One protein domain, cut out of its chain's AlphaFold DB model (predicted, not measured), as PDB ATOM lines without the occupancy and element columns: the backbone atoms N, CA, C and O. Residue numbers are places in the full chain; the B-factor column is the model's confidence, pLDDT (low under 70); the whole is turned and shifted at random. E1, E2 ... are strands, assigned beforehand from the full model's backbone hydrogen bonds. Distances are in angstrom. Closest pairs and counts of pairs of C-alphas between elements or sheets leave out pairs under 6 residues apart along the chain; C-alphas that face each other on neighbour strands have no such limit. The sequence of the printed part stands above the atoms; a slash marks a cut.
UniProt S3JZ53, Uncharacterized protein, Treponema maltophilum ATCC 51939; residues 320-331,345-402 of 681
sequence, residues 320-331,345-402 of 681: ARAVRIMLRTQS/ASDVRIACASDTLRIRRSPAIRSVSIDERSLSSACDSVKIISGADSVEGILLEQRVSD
ATOM      1  N   ALA A 320     -35.285  17.865  -4.686       78.00
ATOM      2  CA  ALA A 320     -35.048  19.224  -5.174       78.00
ATOM      3  C   ALA A 320     -36.325  19.823  -5.797       78.00
ATOM      4  O   ALA A 320     -37.047  19.151  -6.545       78.00
ATOM      5  N   ARG A 321     -36.579  21.103  -5.511       87.00
ATOM      6  CA  ARG A 321     -37.762  21.847  -5.955       87.00
ATOM      7  C   ARG A 321     -37.375  23.122  -6.692       87.00
ATOM      8  O   ARG A 321     -36.357  23.734  -6.380       87.00
ATOM      9  N   ALA A 322     -38.242  23.566  -7.593       92.12
ATOM     10  CA  ALA A 322     -38.209  24.927  -8.109       92.12
ATOM     11  C   ALA A 322     -39.609  25.537  -8.154       92.12
ATOM     12  O   ALA A 322     -40.579  24.865  -8.507       92.12
ATOM     13  N   VAL A 323     -39.695  26.827  -7.848       95.12
ATOM     14  CA  VAL A 323     -40.866  27.655  -8.135       95.12
ATOM     15  C   VAL A 323     -40.743  28.157  -9.571       95.12
ATOM     16  O   VAL A 323     -39.811  28.893  -9.891       95.12
ATOM     17  N   ARG A 324     -41.683  27.785 -10.440       96.25
ATOM     18  CA  ARG A 324     -41.871  28.401 -11.756       96.25
ATOM     19  C   ARG A 324     -42.882  29.538 -11.625       96.25
ATOM     20  O   ARG A 324     -44.036  29.303 -11.266       96.25
ATOM     21  N   ILE A 325     -42.463  30.750 -11.971       96.69
ATOM     22  CA  ILE A 325     -43.360  31.891 -12.178       96.69
ATOM     23  C   ILE A 325     -43.657  31.965 -13.675       96.69
ATOM     24  O   ILE A 325     -42.730  32.087 -14.476       96.69
ATOM     25  N   MET A 326     -44.928  31.868 -14.058       95.50
ATOM     26  CA  MET A 326     -45.383  32.053 -15.438       95.50
ATOM     27  C   MET A 326     -45.806  33.508 -15.647       95.50
ATOM     28  O   MET A 326     -46.453  34.111 -14.786       95.50
ATOM     29  N   LEU A 327     -45.414  34.075 -16.785       92.50
ATOM     30  CA  LEU A 327     -45.473  35.500 -17.075       92.50
ATOM     31  C   LEU A 327     -46.277  35.761 -18.351       92.50
ATOM     32  O   LEU A 327     -45.904  35.320 -19.440       92.50
ATOM     33  N   ARG A 328     -47.347  36.546 -18.206       87.56
ATOM     34  CA  ARG A 328     -48.293  36.885 -19.274       87.56
ATOM     35  C   ARG A 328     -47.584  37.551 -20.454       87.56
ATOM     36  O   ARG A 328     -46.717  38.403 -20.254       87.56
ATOM     37  N   THR A 329     -47.978  37.252 -21.689       74.00
ATOM     38  CA  THR A 329     -47.576  38.103 -22.825       74.00
ATOM     39  C   THR A 329     -48.145  39.513 -22.660       74.00
ATOM     40  O   THR A 329     -49.308  39.664 -22.290       74.00
ATOM     41  N   GLN A 330     -47.382  40.542 -23.030       62.19
ATOM     42  CA  GLN A 330     -48.022  41.751 -23.557       62.19
ATOM     43  C   GLN A 330     -48.743  41.340 -24.849       62.19
ATOM     44  O   GLN A 330     -48.135  40.704 -25.708       62.19
ATOM     45  N   SER A 331     -50.045  41.599 -24.957       46.91
ATOM     46  CA  SER A 331     -50.814  41.222 -26.145       46.91
ATOM     47  C   SER A 331     -50.643  42.246 -27.258       46.91
ATOM     48  O   SER A 331     -50.759  43.442 -27.013       46.91
ATOM     49  N   ALA A 345     -42.669  47.635 -19.169       58.94
ATOM     50  CA  ALA A 345     -43.323  46.672 -18.290       58.94
ATOM     51  C   ALA A 345     -42.706  46.725 -16.880       58.94
ATOM     52  O   ALA A 345     -41.539  46.383 -16.698       58.94
ATOM     53  N   SER A 346     -43.493  47.119 -15.875       74.81
ATOM     54  CA  SER A 346     -43.061  47.095 -14.472       74.81
ATOM     55  C   SER A 346     -42.620  45.694 -14.045       74.81
ATOM     56  O   SER A 346     -43.371  44.727 -14.195       74.81
ATOM     57  N   ASP A 347     -41.419  45.599 -13.473       90.62
ATOM     58  CA  ASP A 347     -40.858  44.338 -12.990       90.62
ATOM     59  C   ASP A 347     -41.749  43.691 -11.916       90.62
ATOM     60  O   ASP A 347     -42.308  44.355 -11.033       90.62
ATOM     61  N   VAL A 348     -41.855  42.362 -11.977       94.81
ATOM     62  CA  VAL A 348     -42.601  41.576 -10.991       94.81
ATOM     63  C   VAL A 348     -41.721  41.418  -9.758       94.81
ATOM     64  O   VAL A 348     -40.597  40.930  -9.854       94.81
ATOM     65  N   ARG A 349     -42.223  41.820  -8.588       97.19
ATOM     66  CA  ARG A 349     -41.537  41.616  -7.303       97.19
ATOM     67  C   ARG A 349     -42.318  40.599  -6.495       97.19
ATOM     68  O   ARG A 349     -43.536  40.733  -6.356       97.19
ATOM     69  N   ILE A 350     -41.628  39.599  -5.960       97.38
ATOM     70  CA  ILE A 350     -42.209  38.548  -5.122       97.38
ATOM     71  C   ILE A 350     -41.404  38.373  -3.834       97.38
ATOM     72  O   ILE A 350     -40.196  38.599  -3.815       97.38
ATOM     73  N   ALA A 351     -42.065  37.903  -2.782       96.38
ATOM     74  CA  ALA A 351     -41.406  37.223  -1.674       96.38
ATOM     75  C   ALA A 351     -41.572  35.709  -1.862       96.38
ATOM     76  O   ALA A 351     -42.684  35.239  -2.112       96.38
ATOM     77  N   CYS A 352     -40.486  34.952  -1.734       92.50
ATOM     78  CA  CYS A 352     -40.481  33.488  -1.731       92.50
ATOM     79  C   CYS A 352     -39.553  33.036  -0.604       92.50
ATOM     80  O   CYS A 352     -38.427  33.519  -0.491       92.50
ATOM     81  N   ALA A 353     -40.045  32.149   0.261       81.88
ATOM     82  CA  ALA A 353     -39.391  31.843   1.532       81.88
ATOM     83  C   ALA A 353     -39.190  33.131   2.373       81.88
ATOM     84  O   ALA A 353     -40.159  33.842   2.640       81.88
ATOM     85  N   SER A 354     -37.960  33.444   2.794       86.50
ATOM     86  CA  SER A 354     -37.615  34.700   3.486       86.50
ATOM     87  C   SER A 354     -36.995  35.766   2.571       86.50
ATOM     88  O   SER A 354     -36.616  36.828   3.059       86.50
ATOM     89  N   ASP A 355     -36.889  35.498   1.266       94.31
ATOM     90  CA  ASP A 355     -36.149  36.332   0.318       94.31
ATOM     91  C   ASP A 355     -37.099  37.162  -0.555       94.31
ATOM     92  O   ASP A 355     -38.173  36.697  -0.949       94.31
ATOM     93  N   THR A 356     -36.683  38.385  -0.898       96.56
ATOM     94  CA  THR A 356     -37.367  39.202  -1.911       96.56
ATOM     95  C   THR A 356     -36.630  39.081  -3.241       96.56
ATOM     96  O   THR A 356     -35.406  39.198  -3.299       96.56
ATOM     97  N   LEU A 357     -37.385  38.824  -4.308       97.00
ATOM     98  CA  LEU A 357     -36.880  38.626  -5.662       97.00
ATOM     99  C   LEU A 357     -37.580  39.574  -6.631       97.00
ATOM    100  O   LEU A 357     -38.810  39.675  -6.661       97.00
ATOM    101  N   ARG A 358     -36.778  40.210  -7.478       96.62
ATOM    102  CA  ARG A 358     -37.210  40.993  -8.632       96.62
ATOM    103  C   ARG A 358     -37.016  40.165  -9.896       96.62
ATOM    104  O   ARG A 358     -35.930  39.644 -10.138       96.62
ATOM    105  N   ILE A 359     -38.071  40.060 -10.695       95.69
ATOM    106  CA  ILE A 359     -38.118  39.344 -11.969       95.69
ATOM    107  C   ILE A 359     -38.342  40.382 -13.067       95.69
ATOM    108  O   ILE A 359     -39.397  41.026 -13.124       95.69
ATOM    109  N   ARG A 360     -37.346  40.549 -13.941       92.00
ATOM    110  CA  ARG A 360     -37.426  41.485 -15.059       92.00
ATOM    111  C   ARG A 360     -38.396  40.999 -16.126       92.00
ATOM    112  O   ARG A 360     -38.428  39.819 -16.472       92.00
ATOM    113  N   ARG A 361     -39.167  41.932 -16.681       88.94
ATOM    114  CA  ARG A 361     -40.103  41.657 -17.774       88.94
ATOM    115  C   ARG A 361     -39.457  41.842 -19.150       88.94
ATOM    116  O   ARG A 361     -38.649  42.740 -19.363       88.94
ATOM    117  N   SER A 362     -39.826  40.958 -20.075       84.94
ATOM    118  CA  SER A 362     -39.541  41.018 -21.514       84.94
ATOM    119  C   SER A 362     -40.638  40.229 -22.252       84.94
ATOM    120  O   SER A 362     -41.094  39.217 -21.706       84.94
ATOM    121  N   PRO A 363     -41.070  40.635 -23.464       78.50
ATOM    122  CA  PRO A 363     -42.040  39.880 -24.268       78.50
ATOM    123  C   PRO A 363     -41.586  38.454 -24.621       78.50
ATOM    124  O   PRO A 363     -42.418  37.550 -24.708       78.50
ATOM    125  N   ALA A 364     -40.274  38.241 -24.770       83.12
ATOM    126  CA  ALA A 364     -39.687  36.937 -25.079       83.12
ATOM    127  C   ALA A 364     -39.832  35.918 -23.929       83.12
ATOM    128  O   ALA A 364     -39.794  34.709 -24.151       83.12
ATOM    129  N   ILE A 365     -40.016  36.385 -22.688       87.81
ATOM    130  CA  ILE A 365     -39.900  35.555 -21.485       87.81
ATOM    131  C   ILE A 365     -41.279  35.218 -20.911       87.81
ATOM    132  O   ILE A 365     -41.946  36.052 -20.294       87.81
ATOM    133  N   ARG A 366     -41.676  33.951 -21.094       89.94
ATOM    134  CA  ARG A 366     -42.966  33.389 -20.645       89.94
ATOM    135  C   ARG A 366     -42.930  32.736 -19.265       89.94
ATOM    136  O   ARG A 366     -43.967  32.558 -18.643       89.94
ATOM    137  N   SER A 367     -41.755  32.362 -18.766       93.81
ATOM    138  CA  SER A 367     -41.600  31.883 -17.391       93.81
ATOM    139  C   SER A 367     -40.167  32.025 -16.903       93.81
ATOM    140  O   SER A 367     -39.250  32.044 -17.722       93.81
ATOM    141  N   VAL A 368     -39.989  32.031 -15.584       95.44
ATOM    142  CA  VAL A 368     -38.687  31.884 -14.918       95.44
ATOM    143  C   VAL A 368     -38.755  30.828 -13.809       95.44
ATOM    144  O   VAL A 368     -39.803  30.659 -13.179       95.44
ATOM    145  N   SER A 369     -37.647  30.129 -13.563       95.62
ATOM    146  CA  SER A 369     -37.484  29.103 -12.528       95.62
ATOM    147  C   SER A 369     -36.575  29.591 -11.401       95.62
ATOM    148  O   SER A 369     -35.417  29.942 -11.612       95.62
ATOM    149  N   ILE A 370     -37.076  29.506 -10.174       95.94
ATOM    150  CA  ILE A 370     -36.329  29.748  -8.941       95.94
ATOM    151  C   ILE A 370     -36.165  28.391  -8.256       95.94
ATOM    152  O   ILE A 370     -37.077  27.917  -7.576       95.94
ATOM    153  N   ASP A 371     -35.032  27.722  -8.476       93.62
ATOM    154  CA  ASP A 371     -34.691  26.510  -7.723       93.62
ATOM    155  C   ASP A 371     -34.479  26.887  -6.256       93.62
ATOM    156  O   ASP A 371     -33.715  27.807  -5.938       93.62
ATOM    157  N   GLU A 372     -35.173  26.196  -5.352       91.44
ATOM    158  CA  GLU A 372     -35.197  26.563  -3.939       91.44
ATOM    159  C   GLU A 372     -33.816  26.561  -3.302       91.44
ATOM    160  O   GLU A 372     -33.617  27.271  -2.321       91.44
ATOM    161  N   ARG A 373     -32.847  25.807  -3.838       90.62
ATOM    162  CA  ARG A 373     -31.481  25.773  -3.308       90.62
ATOM    163  C   ARG A 373     -30.795  27.142  -3.377       90.62
ATOM    164  O   ARG A 373     -29.933  27.379  -2.536       90.62
ATOM    165  N   SER A 374     -31.229  28.049  -4.260       93.31
ATOM    166  CA  SER A 374     -30.778  29.451  -4.272       93.31
ATOM    167  C   SER A 374     -31.204  30.254  -3.032       93.31
ATOM    168  O   SER A 374     -30.493  31.175  -2.638       93.31
ATOM    169  N   LEU A 375     -32.328  29.893  -2.402       91.81
ATOM    170  CA  LEU A 375     -32.984  30.661  -1.340       91.81
ATOM    171  C   LEU A 375     -32.320  30.486   0.040       91.81
ATOM    172  O   LEU A 375     -31.523  29.574   0.279       91.81
ATOM    173  N   SER A 376     -32.687  31.334   0.998       87.94
ATOM    174  CA  SER A 376     -32.242  31.255   2.394       87.94
ATOM    175  C   SER A 376     -32.873  30.076   3.150       87.94
ATOM    176  O   SER A 376     -32.164  29.304   3.814       87.94
ATOM    177  N   SER A 377     -34.185  29.883   2.996       85.44
ATOM    178  CA  SER A 377     -35.023  28.849   3.629       85.44
ATOM    179  C   SER A 377     -35.768  28.008   2.567       85.44
ATOM    180  O   SER A 377     -35.275  27.903   1.441       85.44
ATOM    181  N   ALA A 378     -36.848  27.306   2.927       83.75
ATOM    182  CA  ALA A 378     -37.730  26.603   1.983       83.75
ATOM    183  C   ALA A 378     -38.903  27.526   1.610       83.75
ATOM    184  O   ALA A 378     -39.371  28.296   2.451       83.75
ATOM    185  N   CYS A 379     -39.377  27.482   0.367       87.75
ATOM    186  CA  CYS A 379     -40.453  28.346  -0.103       87.75
ATOM    187  C   CYS A 379     -41.797  27.634   0.067       87.75
ATOM    188  O   CYS A 379     -42.284  26.975  -0.845       87.75
ATOM    189  N   ASP A 380     -42.408  27.784   1.244       88.06
ATOM    190  CA  ASP A 380     -43.742  27.233   1.546       88.06
ATOM    191  C   ASP A 380     -44.890  28.106   0.993       88.06
ATOM    192  O   ASP A 380     -46.053  27.696   0.959       88.06
ATOM    193  N   SER A 381     -44.577  29.324   0.535       91.56
ATOM    194  CA  SER A 381     -45.488  30.179  -0.231       91.56
ATOM    195  C   SER A 381     -44.738  31.227  -1.053       91.56
ATOM    196  O   SER A 381     -43.632  31.628  -0.685       91.56
ATOM    197  N   VAL A 382     -45.384  31.716  -2.113       96.19
ATOM    198  CA  VAL A 382     -44.965  32.907  -2.867       96.19
ATOM    199  C   VAL A 382     -45.999  34.004  -2.659       96.19
ATOM    200  O   VAL A 382     -47.185  33.773  -2.895       96.19
ATOM    201  N   LYS A 383     -45.568  35.206  -2.273       96.69
ATOM    202  CA  LYS A 383     -46.408  36.412  -2.267       96.69
ATOM    203  C   LYS A 383     -45.988  37.348  -3.397       96.69
ATOM    204  O   LYS A 383     -44.808  37.661  -3.511       96.69
ATOM    205  N   ILE A 384     -46.942  37.847  -4.178       96.69
ATOM    206  CA  ILE A 384     -46.708  38.933  -5.133       96.69
ATOM    207  C   ILE A 384     -46.703  40.265  -4.369       96.69
ATOM    208  O   ILE A 384     -47.622  40.569  -3.611       96.69
ATOM    209  N   ILE A 385     -45.644  41.053  -4.555       96.56
ATOM    210  CA  ILE A 385     -45.462  42.387  -3.965       96.56
ATOM    211  C   ILE A 385     -45.867  43.465  -4.979       96.56
ATOM    212  O   ILE A 385     -46.539  44.429  -4.622       96.56
ATOM    213  N   SER A 386     -45.487  43.298  -6.251       94.56
ATOM    214  CA  SER A 386     -45.901  44.172  -7.355       94.56
ATOM    215  C   SER A 386     -45.925  43.430  -8.690       94.56
ATOM    216  O   SER A 386     -45.187  42.463  -8.880       94.56
ATOM    217  N   GLY A 387     -46.742  43.911  -9.634       91.19
ATOM    218  CA  GLY A 387     -46.810  43.374 -10.998       91.19
ATOM    219  C   GLY A 387     -47.726  42.156 -11.178       91.19
ATOM    220  O   GLY A 387     -47.507  41.379 -12.102       91.19
ATOM    221  N   ALA A 388     -48.744  41.976 -10.326       90.81
ATOM    222  CA  ALA A 388     -49.651  40.820 -10.375       90.81
ATOM    223  C   ALA A 388     -50.293  40.590 -11.759       90.81
ATOM    224  O   ALA A 388     -50.388  39.450 -12.198       90.81
ATOM    225  N   ASP A 389     -50.633  41.652 -12.496       87.75
ATOM    226  CA  ASP A 389     -51.210  41.562 -13.848       87.75
ATOM    227  C   ASP A 389     -50.245  41.001 -14.909       87.75
ATOM    228  O   ASP A 389     -50.675  40.581 -15.982       87.75
ATOM    229  N   SER A 390     -48.940  40.963 -14.616       90.38
ATOM    230  CA  SER A 390     -47.929  40.283 -15.434       90.38
ATOM    231  C   SER A 390     -47.752  38.802 -15.084       90.38
ATOM    232  O   SER A 390     -47.036  38.114 -15.810       90.38
ATOM    233  N   VAL A 391     -48.371  38.295 -14.015       93.38
ATOM    234  CA  VAL A 391     -48.279  36.887 -13.600       93.38
ATOM    235  C   VAL A 391     -49.494  36.118 -14.119       93.38
ATOM    236  O   VAL A 391     -50.639  36.517 -13.918       93.38
ATOM    237  N   GLU A 392     -49.245  34.994 -14.789       94.31
ATOM    238  CA  GLU A 392     -50.283  34.057 -15.250       94.31
ATOM    239  C   GLU A 392     -50.215  32.692 -14.548       94.31
ATOM    240  O   GLU A 392     -51.085  31.854 -14.758       94.31
ATOM    241  N   GLY A 393     -49.226  32.459 -13.680       96.19
ATOM    242  CA  GLY A 393     -49.151  31.240 -12.877       96.19
ATOM    243  C   GLY A 393     -48.003  31.224 -11.877       96.19
ATOM    244  O   GLY A 393     -46.970  31.864 -12.077       96.19
ATOM    245  N   ILE A 394     -48.187  30.462 -10.802       97.00
ATOM    246  CA  ILE A 394     -47.187  30.184  -9.769       97.00
ATOM    247  C   ILE A 394     -47.266  28.689  -9.451       97.00
ATOM    248  O   ILE A 394     -48.241  28.221  -8.857       97.00
ATOM    249  N   LEU A 395     -46.236  27.942  -9.854       94.50
ATOM    250  CA  LEU A 395     -46.173  26.484  -9.745       94.50
ATOM    251  C   LEU A 395     -44.931  26.050  -8.957       94.50
ATOM    252  O   LEU A 395     -43.818  26.433  -9.303       94.50
ATOM    253  N   LEU A 396     -45.095  25.199  -7.947       92.06
ATOM    254  CA  LEU A 396     -44.000  24.464  -7.312       92.06
ATOM    255  C   LEU A 396     -43.824  23.122  -8.034       92.06
ATOM    256  O   LEU A 396     -44.744  22.304  -8.064       92.06
ATOM    257  N   GLU A 397     -42.648  22.902  -8.620       88.56
ATOM    258  CA  GLU A 397     -42.311  21.736  -9.442       88.56
ATOM    259  C   GLU A 397     -41.159  20.925  -8.839       88.56
ATOM    260  O   GLU A 397     -40.234  21.480  -8.239       88.56
ATOM    261  N   GLN A 398     -41.151  19.611  -9.081       81.69
ATOM    262  CA  GLN A 398     -40.004  18.771  -8.732       81.69
ATOM    263  C   GLN A 398     -38.910  18.903  -9.795       81.69
ATOM    264  O   GLN A 398     -39.186  18.849 -10.998       81.69
ATOM    265  N   ARG A 399     -37.653  19.007  -9.360       81.94
ATOM    266  CA  ARG A 399     -36.474  18.965 -10.229       81.94
ATOM    267  C   ARG A 399     -35.663  17.692  -9.973       81.94
ATOM    268  O   ARG A 399     -35.637  17.154  -8.868       81.94
ATOM    269  N   VAL A 400     -35.023  17.187 -11.026       76.00
ATOM    270  CA  VAL A 400     -34.061  16.079 -10.922       76.00
ATOM    271  C   VAL A 400     -32.794  16.612 -10.246       76.00
ATOM    272  O   VAL A 400     -32.412  17.761 -10.459       76.00
ATOM    273  N   SER A 401     -32.164  15.802  -9.396       78.69
ATOM    274  CA  SER A 401     -30.945  16.187  -8.683       78.69
ATOM    275  C   SER A 401     -30.049  14.977  -8.430       78.69
ATOM    276  O   SER A 401     -30.019  14.430  -7.330       78.69
ATOM    277  N   ASP A 402     -29.310  14.580  -9.458       84.12
ATOM    278  CA  ASP A 402     -28.161  13.673  -9.371       84.12
ATOM    279  C   ASP A 402     -26.833  14.470  -9.439       84.12
ATOM    280  O   ASP A 402     -26.821  15.669  -9.148       84.12
TER     281      ASP A 402
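What this domain is: This is residues 320 to 331 and 345 to 402 of the 681 residues of an uncharacterized protein of Treponema maltophilum ATCC 51939 (UniProt S3JZ53). Two antiparallel sheets of three strands face each other as a sandwich, with E4, E1 and E6 in one layer and E3, E2 and E5 in the other. The strands of one layer cross those of the other at 25 degrees, and the chain changes layer at the links E3 to E4, E4 to E5 and E5 to E6. The printed part has 70 residues, 36 of them in six named strands, E1 to E6, with no named helix: the class is all strand. It is compact, with a radius of gyration of the C-alphas of 12.0 A, and elongated, spanning 38 by 24 by 15 A.

Where its parts are: In the first sheet, E1 is residues 321 to 327, 19.2 A long, beginning at C-alpha 321 (-37.762, 21.847, -5.955). E4 is residues 367 to 371, 13.0 A, and E6 residues 391 to 398, 20.5 A, ending at C-alpha 398 (-40.004, 18.771, -8.732). In the second, E2 is residues 348 to 352, 12.5 A; E3 355 to 359, 12.8 A; and E5 381 to 386, 15.7 A.

How they stand to each other: E1 is the inner strand between E4 and E6. N 324 and O 395 of E1 and E6 are 2.8 A apart, and N 323 and O 370 of E1 and E4 2.8 A, both within hydrogen-bond range. E2 is the inner strand between E3 and E5, with N 350 and O 357 at 2.9 A and N 351 and O 383 at 2.8 A, also within range. E2 and E3 form a hairpin. Between the sheets, the closest C-alphas of E5 and E6, Val 382 and Ile 394, are 7.7 A apart.

The domain as a whole: The two farthest C-alphas, Ser 331 and Asp 402, are 39.4 A apart. Residues 332 to 344 are not printed; C-alphas 331 and 345 are 12.1 A apart across the cut. No link printed whole is long. Residues 330, 331 and 345 have pLDDT under 70.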